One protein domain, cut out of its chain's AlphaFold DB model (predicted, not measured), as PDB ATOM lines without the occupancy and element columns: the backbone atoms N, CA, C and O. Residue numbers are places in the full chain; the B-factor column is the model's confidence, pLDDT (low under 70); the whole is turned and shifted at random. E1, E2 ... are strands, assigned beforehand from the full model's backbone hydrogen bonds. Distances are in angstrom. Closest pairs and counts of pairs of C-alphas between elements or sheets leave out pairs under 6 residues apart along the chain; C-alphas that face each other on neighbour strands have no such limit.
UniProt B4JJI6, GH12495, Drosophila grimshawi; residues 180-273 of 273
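This is residues 180 to 273 of the 273 residues of the protein "GH12495" of Drosophila grimshawi (UniProt B4JJI6). One twisted sheet of long antiparallel strands is a wall, with residues 253 to 273, no named element among them, folded back over one face; the other face is bare. E1 makes one edge, and E5 and E6 share the opposite edge beside E4. The 94 printed residues have no named helix and six strands, E1 to E6 in chain order; the class is all strand, with under half of the residues, 44, in strands. It is compact, with a radius of gyration of the C-alphas of 13.7 A, spanning 42 by 29 by 21 A.

Start with E1, residues 192 to 197, and E2, residues 203 to 211, an antiparallel hairpin with N 194 and O 206 within hydrogen-bond range at 2.9 A. E3, residues 217 to 228, lies on the other side of E2; look for N 207 and O 221, 2.9 A. E4, residues 231 to 240, follows with N 224 and O 235, 2.9 A. On its other side are E5, residues 243 to 246, with N 245 and O 238 at 2.8 A, and E6, residues 250 to 252, with N 232 and O 252 at 2.8 A. E1 to E5 form a meander, each strand the antiparallel neighbour of the one before.

Find C-alpha 192 at (-21.842, 20.027, -72.860), where E1 begins; E3 runs 34.7 A from first to last C-alpha and E4 29.9 A, and E6 ends at C-alpha 252 at (-8.004, 7.161, -91.384).

The two C-alphas farthest apart, of Gln 215 and Thr 230, are 42.3 A apart. The printed part has no cut, and the links between strands are tight. Look for pLDDT under 70 at residues 180 to 184, 213 to 216 and 272 to 273.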
ATOM      1  N   ARG A 180     -30.798  16.857 -83.993       66.12
ATOM      2  CA  ARG A 180     -31.547  18.040 -83.540       66.12
ATOM      3  C   ARG A 180     -31.354  18.255 -82.043       66.12
ATOM      4  O   ARG A 180     -30.940  19.327 -81.625       66.12
ATOM      5  N   ASP A 181     -31.548  17.199 -81.264       65.69
ATOM      6  CA  ASP A 181     -31.737  17.296 -79.814       65.69
ATOM      7  C   ASP A 181     -30.398  17.379 -79.054       65.69
ATOM      8  O   ASP A 181     -30.330  17.807 -77.911       65.69
ATOM      9  N   ASN A 182     -29.285  17.050 -79.718       67.56
ATOM     10  CA  ASN A 182     -27.949  17.065 -79.118       67.56
ATOM     11  C   ASN A 182     -27.323  18.458 -78.946       67.56
ATOM     12  O   ASN A 182     -26.328  18.576 -78.234       67.56
ATOM     13  N   PHE A 183     -27.825  19.484 -79.635       65.69
ATOM     14  CA  PHE A 183     -27.178  20.801 -79.661       65.69
ATOM     15  C   PHE A 183     -27.601  21.718 -78.510       65.69
ATOM     16  O   PHE A 183     -26.874  22.656 -78.189       65.69
ATOM     17  N   GLU A 184     -28.751  21.455 -77.891       69.62
ATOM     18  CA  GLU A 184     -29.337  22.339 -76.876       69.62
ATOM     19  C   GLU A 184     -29.158  21.805 -75.446       69.62
ATOM     20  O   GLU A 184     -29.261  22.567 -74.486       69.62
ATOM     21  N   GLU A 185     -28.776  20.534 -75.283       76.88
ATOM     22  CA  GLU A 185     -28.521  19.924 -73.976       76.88
ATOM     23  C   GLU A 185     -27.189  20.400 -73.364       76.88
ATOM     24  O   GLU A 185     -26.109  19.898 -73.687       76.88
ATOM     25  N   HIS A 186     -27.286  21.359 -72.440       84.62
ATOM     26  CA  HIS A 186     -26.181  21.832 -71.609       84.62
ATOM     27  C   HIS A 186     -26.397  21.404 -70.156       84.62
ATOM     28  O   HIS A 186     -27.515  21.403 -69.643       84.62
ATOM     29  N   ASN A 187     -25.306  21.072 -69.475       86.50
ATOM     30  CA  ASN A 187     -25.296  20.859 -68.034       86.50
ATOM     31  C   ASN A 187     -25.545  22.190 -67.298       86.50
ATOM     32  O   ASN A 187     -25.374  23.271 -67.862       86.50
ATOM     33  N   ALA A 188     -25.894  22.125 -66.009       87.19
ATOM     34  CA  ALA A 188     -26.157  23.314 -65.186       87.19
ATOM     35  C   ALA A 188     -24.959  24.282 -65.090       87.19
ATOM     36  O   ALA A 188     -25.136  25.485 -64.920       87.19
ATOM     37  N   ASP A 189     -23.737  23.766 -65.229       87.75
ATOM     38  CA  ASP A 189     -22.500  24.552 -65.275       87.75
ATOM     39  C   ASP A 189     -22.209  25.151 -66.667       87.75
ATOM     40  O   ASP A 189     -21.205  25.835 -66.849       87.75
ATOM     41  N   GLY A 190     -23.069  24.897 -67.659       88.75
ATOM     42  CA  GLY A 190     -22.918  25.308 -69.053       88.75
ATOM     43  C   GLY A 190     -21.962  24.435 -69.874       88.75
ATOM     44  O   GLY A 190     -21.701  24.763 -71.033       88.75
ATOM     45  N   SER A 191     -21.412  23.358 -69.305       90.19
ATOM     46  CA  SER A 191     -20.651  22.366 -70.070       90.19
ATOM     47  C   SER A 191     -21.584  21.505 -70.925       90.19
ATOM     48  O   SER A 191     -22.772  21.377 -70.639       90.19
ATOM     49  N   TYR A 192     -21.062  20.907 -71.992       90.88
ATOM     50  CA  TYR A 192     -21.842  20.027 -72.860       90.88
ATOM     51  C   TYR A 192     -20.948  19.003 -73.552       90.88
ATOM     52  O   TYR A 192     -19.743  19.211 -73.730       90.88
ATOM     53  N   ILE A 193     -21.551  17.898 -73.982       90.75
ATOM     54  CA  ILE A 193     -20.931  16.918 -74.871       90.75
ATOM     55  C   ILE A 193     -21.983  16.488 -75.882       90.75
ATOM     56  O   ILE A 193     -23.086  16.097 -75.508       90.75
ATOM     57  N   PHE A 194     -21.622  16.503 -77.159       89.88
ATOM     58  CA  PHE A 194     -22.445  15.887 -78.182       89.88
ATOM     59  C   PHE A 194     -21.615  15.133 -79.208       89.88
ATOM     60  O   PHE A 194     -20.447  15.419 -79.478       89.88
ATOM     61  N   GLY A 195     -22.257  14.160 -79.840       89.75
ATOM     62  CA  GLY A 195     -21.660  13.437 -80.942       89.75
ATOM     63  C   GLY A 195     -22.707  12.701 -81.750       89.75
ATOM     64  O   GLY A 195     -23.600  12.065 -81.197       89.75
ATOM     65  N   TYR A 196     -22.571  12.761 -83.070       88.31
ATOM     66  CA  TYR A 196     -23.475  12.096 -83.993       88.31
ATOM     67  C   TYR A 196     -22.748  11.498 -85.197       88.31
ATOM     68  O   TYR A 196     -21.609  11.830 -85.544       88.31
ATOM     69  N   SER A 197     -23.447  10.562 -85.829       90.06
ATOM     70  CA  SER A 197     -22.960   9.744 -86.928       90.06
ATOM     71  C   SER A 197     -23.986   9.743 -88.046       90.06
ATOM     72  O   SER A 197     -25.015   9.098 -87.915       90.06
ATOM     73  N   LEU A 198     -23.703  10.433 -89.149       88.62
ATOM     74  CA  LEU A 198     -24.624  10.504 -90.281       88.62
ATOM     75  C   LEU A 198     -24.552   9.237 -91.161       88.62
ATOM     76  O   LEU A 198     -23.484   8.609 -91.256       88.62
ATOM     77  N   PRO A 199     -25.644   8.873 -91.864       88.56
ATOM     78  CA  PRO A 199     -25.662   7.739 -92.793       88.56
ATOM     79  C   PRO A 199     -24.668   7.875 -93.954       88.56
ATOM     80  O   PRO A 199     -24.153   6.880 -94.450       88.56
ATOM     81  N   ASN A 200     -24.336   9.108 -94.349       88.38
ATOM     82  CA  ASN A 200     -23.351   9.407 -95.393       88.38
ATOM     83  C   ASN A 200     -21.885   9.179 -94.956       88.38
ATOM     84  O   ASN A 200     -20.970   9.547 -95.684       88.38
ATOM     85  N   GLY A 201     -21.646   8.609 -93.769       90.31
ATOM     86  CA  GLY A 201     -20.310   8.306 -93.247       90.31
ATOM     87  C   GLY A 201     -19.658   9.451 -92.471       90.31
ATOM     88  O   GLY A 201     -18.613   9.244 -91.860       90.31
ATOM     89  N   VAL A 202     -20.279  10.629 -92.432       93.38
ATOM     90  CA  VAL A 202     -19.788  11.751 -91.633       93.38
ATOM     91  C   VAL A 202     -19.922  11.447 -90.136       93.38
ATOM     92  O   VAL A 202     -20.907  10.856 -89.678       93.38
ATOM     93  N   ARG A 203     -18.917  11.850 -89.360       93.50
ATOM     94  CA  ARG A 203     -18.862  11.716 -87.900       93.50
ATOM     95  C   ARG A 203     -18.480  13.052 -87.284       93.50
ATOM     96  O   ARG A 203     -17.537  13.683 -87.754       93.50
ATOM     97  N   ARG A 204     -19.164  13.460 -86.219       93.25
ATOM     98  CA  ARG A 204     -18.809  14.652 -85.440       93.25
ATOM     99  C   ARG A 204     -18.891  14.340 -83.960       93.25
ATOM    100  O   ARG A 204     -19.818  13.663 -83.534       93.25
ATOM    101  N   TRP A 205     -17.945  14.862 -83.200       93.69
ATOM    102  CA  TRP A 205     -17.983  14.847 -81.746       93.69
ATOM    103  C   TRP A 205     -17.380  16.141 -81.214       93.69
ATOM    104  O   TRP A 205     -16.402  16.639 -81.778       93.69
ATOM    105  N   GLU A 206     -17.957  16.679 -80.151       93.44
ATOM    106  CA  GLU A 206     -17.579  17.959 -79.568       93.44
ATOM    107  C   GLU A 206     -17.903  17.971 -78.074       93.44
ATOM    108  O   GLU A 206     -18.916  17.419 -77.641       93.44
ATOM    109  N   ARG A 207     -17.044  18.618 -77.289       92.62
ATOM    110  CA  ARG A 207     -17.334  18.964 -75.901       92.62
ATOM    111  C   ARG A 207     -16.958  20.403 -75.602       92.62
ATOM    112  O   ARG A 207     -15.907  20.867 -76.050       92.62
ATOM    113  N   GLY A 208     -17.775  21.055 -74.789       92.50
ATOM    114  CA  GLY A 208     -17.493  22.341 -74.168       92.50
ATOM    115  C   GLY A 208     -17.349  22.179 -72.660       92.50
ATOM    116  O   GLY A 208     -18.193  21.555 -72.025       92.50
ATOM    117  N   PHE A 209     -16.287  22.725 -72.075       91.81
ATOM    118  CA  PHE A 209     -16.065  22.722 -70.627       91.81
ATOM    119  C   PHE A 209     -15.340  23.994 -70.182       91.81
ATOM    120  O   PHE A 209     -14.588  24.592 -70.952       91.81
ATOM    121  N   TYR A 210     -15.530  24.408 -68.933       90.06
ATOM    122  CA  TYR A 210     -14.830  25.562 -68.371       90.06
ATOM    123  C   TYR A 210     -13.494  25.122 -67.770       90.06
ATOM    124  O   TYR A 210     -13.433  24.185 -66.979       90.06
ATOM    125  N   SER A 211     -12.396  25.765 -68.179       79.94
ATOM    126  CA  SER A 211     -11.058  25.430 -67.677       79.94
ATOM    127  C   SER A 211     -10.647  26.337 -66.519       79.94
ATOM    128  O   SER A 211     -10.486  27.545 -66.699       79.94
ATOM    129  N   ASP A 212     -10.358  25.741 -65.360       73.94
ATOM    130  CA  ASP A 212      -9.865  26.464 -64.176       73.94
ATOM    131  C   ASP A 212      -8.467  27.069 -64.382       73.94
ATOM    132  O   ASP A 212      -8.102  28.079 -63.786       73.94
ATOM    133  N   GLN A 213      -7.661  26.454 -65.251       67.81
ATOM    134  CA  GLN A 213      -6.251  26.806 -65.449       67.81
ATOM    135  C   GLN A 213      -6.048  27.981 -66.417       67.81
ATOM    136  O   GLN A 213      -4.968  28.576 -66.454       67.81
ATOM    137  N   ARG A 214      -7.050  28.304 -67.246       55.94
ATOM    138  CA  ARG A 214      -6.957  29.332 -68.291       55.94
ATOM    139  C   ARG A 214      -8.196  30.219 -68.266       55.94
ATOM    140  O   ARG A 214      -9.146  29.980 -68.997       55.94
ATOM    141  N   GLN A 215      -8.139  31.268 -67.446       57.59
ATOM    142  CA  GLN A 215      -9.062  32.407 -67.500       57.59
ATOM    143  C   GLN A 215     -10.556  32.027 -67.529       57.59
ATOM    144  O   GLN A 215     -11.248  32.557 -68.381       57.59
ATOM    145  N   HIS A 216     -11.046  31.127 -66.658       68.69
ATOM    146  CA  HIS A 216     -12.481  30.785 -66.499       68.69
ATOM    147  C   HIS A 216     -13.306  30.818 -67.804       68.69
ATOM    148  O   HIS A 216     -14.416  31.344 -67.851       68.69
ATOM    149  N   GLY A 217     -12.713  30.337 -68.894       84.31
ATOM    150  CA  GLY A 217     -13.249  30.491 -70.235       84.31
ATOM    151  C   GLY A 217     -13.764  29.157 -70.728       84.31
ATOM    152  O   GLY A 217     -13.180  28.114 -70.414       84.31
ATOM    153  N   LEU A 218     -14.830  29.195 -71.523       90.44
ATOM    154  CA  LEU A 218     -15.303  28.017 -72.230       90.44
ATOM    155  C   LEU A 218     -14.205  27.536 -73.189       90.44
ATOM    156  O   LEU A 218     -13.740  28.276 -74.060       90.44
ATOM    157  N   VAL A 219     -13.785  26.290 -73.007       92.81
ATOM    158  CA  VAL A 219     -12.913  25.556 -73.915       92.81
ATOM    159  C   VAL A 219     -13.782  24.569 -74.672       92.81
ATOM    160  O   VAL A 219     -14.432  23.721 -74.068       92.81
ATOM    161  N   VAL A 220     -13.766  24.668 -75.996       93.88
ATOM    162  CA  VAL A 220     -14.441  23.732 -76.892       93.88
ATOM    163  C   VAL A 220     -13.389  22.904 -77.603       93.88
ATOM    164  O   VAL A 220     -12.427  23.439 -78.151       93.88
ATOM    165  N   GLU A 221     -13.555  21.594 -77.626       94.81
ATOM    166  CA  GLU A 221     -12.707  20.719 -78.423       94.81
ATOM    167  C   GLU A 221     -13.510  19.598 -79.050       94.81
ATOM    168  O   GLU A 221     -14.489  19.104 -78.492       94.81
ATOM    169  N   GLY A 222     -13.085  19.190 -80.235       95.56
ATOM    170  CA  GLY A 222     -13.849  18.232 -81.000       95.56
ATOM    171  C   GLY A 222     -13.153  17.804 -82.269       95.56
ATOM    172  O   GLY A 222     -12.017  18.191 -82.570       95.56
ATOM    173  N   PHE A 223     -13.859  16.974 -83.020       95.94
ATOM    174  CA  PHE A 223     -13.445  16.571 -84.344       95.94
ATOM    175  C   PHE A 223     -14.634  16.405 -85.283       95.94
ATOM    176  O   PHE A 223     -15.776  16.177 -84.883       95.94
ATOM    177  N   TYR A 224     -14.310  16.457 -86.563       95.69
ATOM    178  CA  TYR A 224     -15.169  16.067 -87.660       95.69
ATOM    179  C   TYR A 224     -14.398  15.097 -88.557       95.69
ATOM    180  O   TYR A 224     -13.217  15.318 -88.835       95.69
ATOM    181  N   ALA A 225     -15.046  14.020 -88.986       96.88
ATOM    182  CA  ALA A 225     -14.500  13.085 -89.956       96.88
ATOM    183  C   ALA A 225     -15.471  12.899 -91.123       96.88
ATOM    184  O   ALA A 225     -16.657  12.646 -90.909       96.88
ATOM    185  N   GLU A 226     -14.959  12.976 -92.347       97.06
ATOM    186  CA  GLU A 226     -15.731  12.769 -93.576       97.06
ATOM    187  C   GLU A 226     -15.076  11.734 -94.489       97.06
ATOM    188  O   GLU A 226     -13.848  11.628 -94.515       97.06
ATOM    189  N   PRO A 227     -15.861  10.974 -95.266       96.94
ATOM    190  CA  PRO A 227     -15.304  10.076 -96.264       96.94
ATOM    191  C   PRO A 227     -14.625  10.850 -97.409       96.94
ATOM    192  O   PRO A 227     -15.197  11.750 -98.023       96.94
ATOM    193  N   ARG A 228     -13.403  10.440 -97.751       96.31
ATOM    194  CA  ARG A 228     -12.599  10.888 -98.894       96.31
ATOM    195  C   ARG A 228     -12.148   9.672 -99.703       96.31
ATOM    196  O   ARG A 228     -11.117   9.058 -99.426       96.31
ATOM    197  N   GLY A 229     -12.929   9.309-100.720       91.81
ATOM    198  CA  GLY A 229     -12.660   8.119-101.530       91.81
ATOM    199  C   GLY A 229     -12.741   6.845-100.686       91.81
ATOM    200  O   GLY A 229     -13.821   6.477-100.241       91.81
ATOM    201  N   THR A 230     -11.607   6.177-100.461       93.25
ATOM    202  CA  THR A 230     -11.523   4.957 -99.633       93.25
ATOM    203  C   THR A 230     -11.092   5.220 -98.188       93.25
ATOM    204  O   THR A 230     -10.906   4.273 -97.432       93.25
ATOM    205  N   GLN A 231     -10.860   6.479 -97.816       96.88
ATOM    206  CA  GLN A 231     -10.373   6.881 -96.496       96.88
ATOM    207  C   GLN A 231     -11.337   7.869 -95.843       96.88
ATOM    208  O   GLN A 231     -12.320   8.284 -96.449       96.88
ATOM    209  N   TYR A 232     -11.034   8.257 -94.612       97.19
ATOM    210  CA  TYR A 232     -11.701   9.323 -93.882       97.19
ATOM    211  C   TYR A 232     -10.707  10.431 -93.581       97.19
ATOM    212  O   TYR A 232      -9.614  10.163 -93.091       97.19
ATOM    213  N   GLU A 233     -11.090  11.669 -93.846       97.50
ATOM    214  CA  GLU A 233     -10.334  12.847 -93.450       97.50
ATOM    215  C   GLU A 233     -10.813  13.297 -92.071       97.50
ATOM    216  O   GLU A 233     -11.953  13.728 -91.917       97.50
ATOM    217  N   LEU A 234      -9.952  13.160 -91.066       97.06
ATOM    218  CA  LEU A 234     -10.180  13.569 -89.688       97.06
ATOM    219  C   LEU A 234      -9.593  14.964 -89.460       97.06
ATOM    220  O   LEU A 234      -8.394  15.192 -89.640       97.06
ATOM    221  N   ARG A 235     -10.435  15.882 -88.992       97.25
ATOM    222  CA  ARG A 235     -10.064  17.239 -88.592       97.25
ATOM    223  C   ARG A 235     -10.440  17.448 -87.141       97.25
ATOM    224  O   ARG A 235     -11.616  17.379 -86.799       97.25
ATOM    225  N   CYS A 236      -9.455  17.734 -86.307       97.00
ATOM    226  CA  CYS A 236      -9.678  18.042 -84.902       97.00
ATOM    227  C   CYS A 236      -9.412  19.517 -84.656       97.00
ATOM    228  O   CYS A 236      -8.694  20.163 -85.422       97.00
ATOM    229  N   TYR A 237      -9.990  20.060 -83.602       96.12
ATOM    230  CA  TYR A 237      -9.837  21.468 -83.285       96.12
ATOM    231  C   TYR A 237     -10.002  21.709 -81.794       96.12
ATOM    232  O   TYR A 237     -10.566  20.893 -81.062       96.12
ATOM    233  N   ARG A 238      -9.505  22.868 -81.370       94.81
ATOM    234  CA  ARG A 238      -9.709  23.418 -80.039       94.81
ATOM    235  C   ARG A 238     -10.001  24.905 -80.172       94.81
ATOM    236  O   ARG A 238      -9.276  25.604 -80.871       94.81
ATOM    237  N   ALA A 239     -11.044  25.386 -79.525       93.62
ATOM    238  CA  ALA A 239     -11.356  26.798 -79.403       93.62
ATOM    239  C   ALA A 239     -11.330  27.175 -77.921       93.62
ATOM    240  O   ALA A 239     -11.861  26.457 -77.080       93.62
ATOM    241  N   ASP A 240     -10.663  28.273 -77.597       92.38
ATOM    242  CA  ASP A 240     -10.647  28.848 -76.253       92.38
ATOM    243  C   ASP A 240     -10.626  30.383 -76.351       92.38
ATOM    244  O   ASP A 240     -10.918  30.943 -77.412       92.38
ATOM    245  N   SER A 241     -10.275  31.089 -75.272       90.88
ATOM    246  CA  SER A 241     -10.180  32.557 -75.265       90.88
ATOM    247  C   SER A 241      -9.200  33.138 -76.300       90.88
ATOM    248  O   SER A 241      -9.273  34.325 -76.608       90.88
ATOM    249  N   HIS A 242      -8.317  32.317 -76.880       91.19
ATOM    250  CA  HIS A 242      -7.404  32.699 -77.961       91.19
ATOM    251  C   HIS A 242      -7.972  32.406 -79.361       91.19
ATOM    252  O   HIS A 242      -7.254  32.528 -80.354       91.19
ATOM    253  N   GLY A 243      -9.242  32.015 -79.457       92.31
ATOM    254  CA  GLY A 243      -9.929  31.708 -80.706       92.31
ATOM    255  C   GLY A 243      -9.778  30.256 -81.157       92.31
ATOM    256  O   GLY A 243      -9.300  29.384 -80.430       92.31
ATOM    257  N   TYR A 244     -10.232  29.999 -82.383       95.25
ATOM    258  CA  TYR A 244     -10.259  28.673 -82.995       95.25
ATOM    259  C   TYR A 244      -8.871  28.238 -83.489       95.25
ATOM    260  O   TYR A 244      -8.218  28.944 -84.259       95.25
ATOM    261  N   GLN A 245      -8.447  27.042 -83.087       95.00
ATOM    262  CA  GLN A 245      -7.169  26.432 -83.443       95.00
ATOM    263  C   GLN A 245      -7.424  25.077 -84.120       95.00
ATOM    264  O   GLN A 245      -7.726  24.092 -83.435       95.00
ATOM    265  N   PRO A 246      -7.312  24.991 -85.459       95.44
ATOM    266  CA  PRO A 246      -7.378  23.713 -86.147       95.44
ATOM    267  C   PRO A 246      -6.114  22.899 -85.857       95.44
ATOM    268  O   PRO A 246      -4.997  23.420 -85.875       95.44
ATOM    269  N   LEU A 247      -6.290  21.606 -85.622       93.69
ATOM    270  CA  LEU A 247      -5.202  20.647 -85.477       93.69
ATOM    271  C   LEU A 247      -4.861  20.020 -86.835       93.69
ATOM    272  O   LEU A 247      -5.569  20.201 -87.828       93.69
ATOM    273  N   ALA A 248      -3.744  19.293 -86.882       91.88
ATOM    274  CA  ALA A 248      -3.298  18.622 -88.096       91.88
ATOM    275  C   ALA A 248      -4.354  17.630 -88.608       91.88
ATOM    276  O   ALA A 248      -4.956  16.890 -87.829       91.88
ATOM    277  N   VAL A 249      -4.546  17.615 -89.928       95.44
ATOM    278  CA  VAL A 249      -5.450  16.679 -90.603       95.44
ATOM    279  C   VAL A 249      -4.835  15.280 -90.595       95.44
ATOM    280  O   VAL A 249      -3.665  15.113 -90.946       95.44
ATOM    281  N   GLU A 250      -5.626  14.276 -90.230       95.19
ATOM    282  CA  GLU A 250      -5.240  12.862 -90.241       95.19
ATOM    283  C   GLU A 250      -6.129  12.090 -91.225       95.19
ATOM    284  O   GLU A 250      -7.327  12.336 -91.306       95.19
ATOM    285  N   TYR A 251      -5.560  11.143 -91.976       95.31
ATOM    286  CA  TYR A 251      -6.331  10.269 -92.863       95.31
ATOM    287  C   TYR A 251      -6.447   8.873 -92.254       95.31
ATOM    288  O   TYR A 251      -5.442   8.203 -92.007       95.31
ATOM    289  N   LEU A 252      -7.679   8.428 -92.026       95.06
ATOM    290  CA  LEU A 252      -8.004   7.161 -91.384       95.06
ATOM    291  C   LEU A 252      -8.591   6.163 -92.385       95.06
ATOM    292  O   LEU A 252      -9.293   6.536 -93.318       95.06
ATOM    293  N   GLN A 253      -8.344   4.872 -92.171       95.06
ATOM    294  CA  GLN A 253      -8.996   3.806 -92.950       95.06
ATOM    295  C   GLN A 253     -10.427   3.534 -92.472       95.06
ATOM    296  O   GLN A 253     -11.293   3.150 -93.251       95.06
ATOM    297  N   LEU A 254     -10.677   3.737 -91.179       92.94
ATOM    298  CA  LEU A 254     -11.980   3.568 -90.549       92.94
ATOM    299  C   LEU A 254     -12.344   4.859 -89.817       92.94
ATOM    300  O   LEU A 254     -11.455   5.491 -89.238       92.94
ATOM    301  N   PRO A 255     -13.627   5.245 -89.809       91.31
ATOM    302  CA  PRO A 255     -14.046   6.429 -89.089       91.31
ATOM    303  C   PRO A 255     -13.938   6.188 -87.575       91.31
ATOM    304  O   PRO A 255     -14.130   5.054 -87.115       91.31
ATOM    305  N   PRO A 256     -13.697   7.238 -86.773       92.38
ATOM    306  CA  PRO A 256     -13.816   7.137 -85.328       92.38
ATOM    307  C   PRO A 256     -15.228   6.702 -84.928       92.38
ATOM    308  O   PRO A 256     -16.223   7.103 -85.543       92.38
ATOM    309  N   ARG A 257     -15.328   5.893 -83.872       89.88
ATOM    310  CA  ARG A 257     -16.618   5.601 -83.246       89.88
ATOM    311  C   ARG A 257     -17.059   6.829 -82.458       89.88
ATOM    312  O   ARG A 257     -16.287   7.350 -81.660       89.88
ATOM    313  N   VAL A 258     -18.290   7.268 -82.696       89.62
ATOM    314  CA  VAL A 258     -18.902   8.400 -82.000       89.62
ATOM    315  C   VAL A 258     -20.090   7.896 -81.204       89.62
ATOM    316  O   VAL A 258     -20.971   7.236 -81.754       89.62
ATOM    317  N   ARG A 259     -20.101   8.232 -79.917       82.62
ATOM    318  CA  ARG A 259     -21.235   8.072 -79.014       82.62
ATOM    319  C   ARG A 259     -21.380   9.351 -78.205       82.62
ATOM    320  O   ARG A 259     -20.392  10.048 -77.989       82.62
ATOM    321  N   ARG A 260     -22.608   9.645 -77.786       76.19
ATOM    322  CA  ARG A 260     -22.955  10.891 -77.101       76.19
ATOM    323  C   ARG A 260     -22.164  11.079 -75.803       76.19
ATOM    324  O   ARG A 260     -21.451  12.058 -75.656       76.19
ATOM    325  N   ASN A 261     -22.226  10.087 -74.917       75.44
ATOM    326  CA  ASN A 261     -21.717  10.191 -73.546       75.44
ATOM    327  C   ASN A 261     -20.339   9.533 -73.360       75.44
ATOM    328  O   ASN A 261     -19.964   9.176 -72.248       75.44
ATOM    329  N   GLU A 262     -19.585   9.324 -74.444       83.00
ATOM    330  CA  GLU A 262     -18.274   8.670 -74.391       83.00
ATOM    331  C   GLU A 262     -17.199   9.545 -75.041       83.00
ATOM    332  O   GLU A 262     -17.416  10.147 -76.095       83.00
ATOM    333  N   LEU A 263     -16.011   9.578 -74.427       87.00
ATOM    334  CA  LEU A 263     -14.857  10.250 -75.015       87.00
ATOM    335  C   LEU A 263     -14.336   9.447 -76.217       87.00
ATOM    336  O   LEU A 263     -14.068   8.246 -76.097       87.00
ATOM    337  N   PRO A 264     -14.135  10.087 -77.376       90.25
ATOM    338  CA  PRO A 264     -13.720   9.397 -78.579       90.25
ATOM    339  C   PRO A 264     -12.249   9.000 -78.499       90.25
ATOM    340  O   PRO A 264     -11.391   9.756 -78.055       90.25
ATOM    341  N   THR A 265     -11.904   7.830 -79.021       89.19
ATOM    342  CA  THR A 265     -10.497   7.430 -79.134       89.19
ATOM    343  C   THR A 265      -9.882   8.019 -80.407       89.19
ATOM    344  O   THR A 265      -9.765   7.336 -81.425       89.19
ATOM    345  N   VAL A 266      -9.499   9.298 -80.367       91.12
ATOM    346  CA  VAL A 266      -8.803   9.994 -81.466       91.12
ATOM    347  C   VAL A 266      -7.455  10.536 -80.994       91.12
ATOM    348  O   VAL A 266      -7.333  11.043 -79.886       91.12
ATOM    349  N   ARG A 267      -6.415  10.424 -81.829       88.81
ATOM    350  CA  ARG A 267      -5.027  10.770 -81.450       88.81
ATOM    351  C   ARG A 267      -4.778  12.270 -81.319       88.81
ATOM    352  O   ARG A 267      -3.886  12.694 -80.592       88.81
ATOM    353  N   CYS A 268      -5.532  13.052 -82.075       89.38
ATOM    354  CA  CYS A 268      -5.408  14.500 -82.160       89.38
ATOM    355  C   CYS A 268      -5.928  15.230 -80.906       89.38
ATOM    356  O   CYS A 268      -5.490  16.347 -80.644       89.38
ATOM    357  N   LEU A 269      -6.835  14.620 -80.134       88.81
ATOM    358  CA  LEU A 269      -7.371  15.192 -78.899       88.81
ATOM    359  C   LEU A 269      -6.677  14.532 -77.705       88.81
ATOM    360  O   LEU A 269      -6.530  13.314 -77.653       88.81
ATOM    361  N   ASN A 270      -6.224  15.339 -76.746       83.75
ATOM    362  CA  ASN A 270      -5.592  14.844 -75.527       83.75
ATOM    363  C   ASN A 270      -6.445  15.235 -74.324       83.75
ATOM    364  O   ASN A 270      -6.451  16.398 -73.924       83.75
ATOM    365  N   PHE A 271      -7.123  14.243 -73.753       78.75
ATOM    366  CA  PHE A 271      -8.064  14.429 -72.654       78.75
ATOM    367  C   PHE A 271      -7.446  14.260 -71.258       78.75
ATOM    368  O   PHE A 271      -8.126  14.518 -70.274       78.75
ATOM    369  N   ASN A 272      -6.174  13.855 -71.157       67.19
ATOM    370  CA  ASN A 272      -5.480  13.615 -69.883       67.19
ATOM    371  C   ASN A 272      -4.738  14.868 -69.375       67.19
ATOM    372  O   ASN A 272      -3.587  14.763 -68.949       67.19
ATOM    373  N   ARG A 273      -5.334  16.057 -69.495       54.28
ATOM    374  CA  ARG A 273      -4.696  17.326 -69.104       54.28
ATOM    375  C   ARG A 273      -5.384  17.985 -67.928       54.28
ATOM    376  O   ARG A 273      -6.629  17.970 -67.922       54.28
TER     377      ARG A 273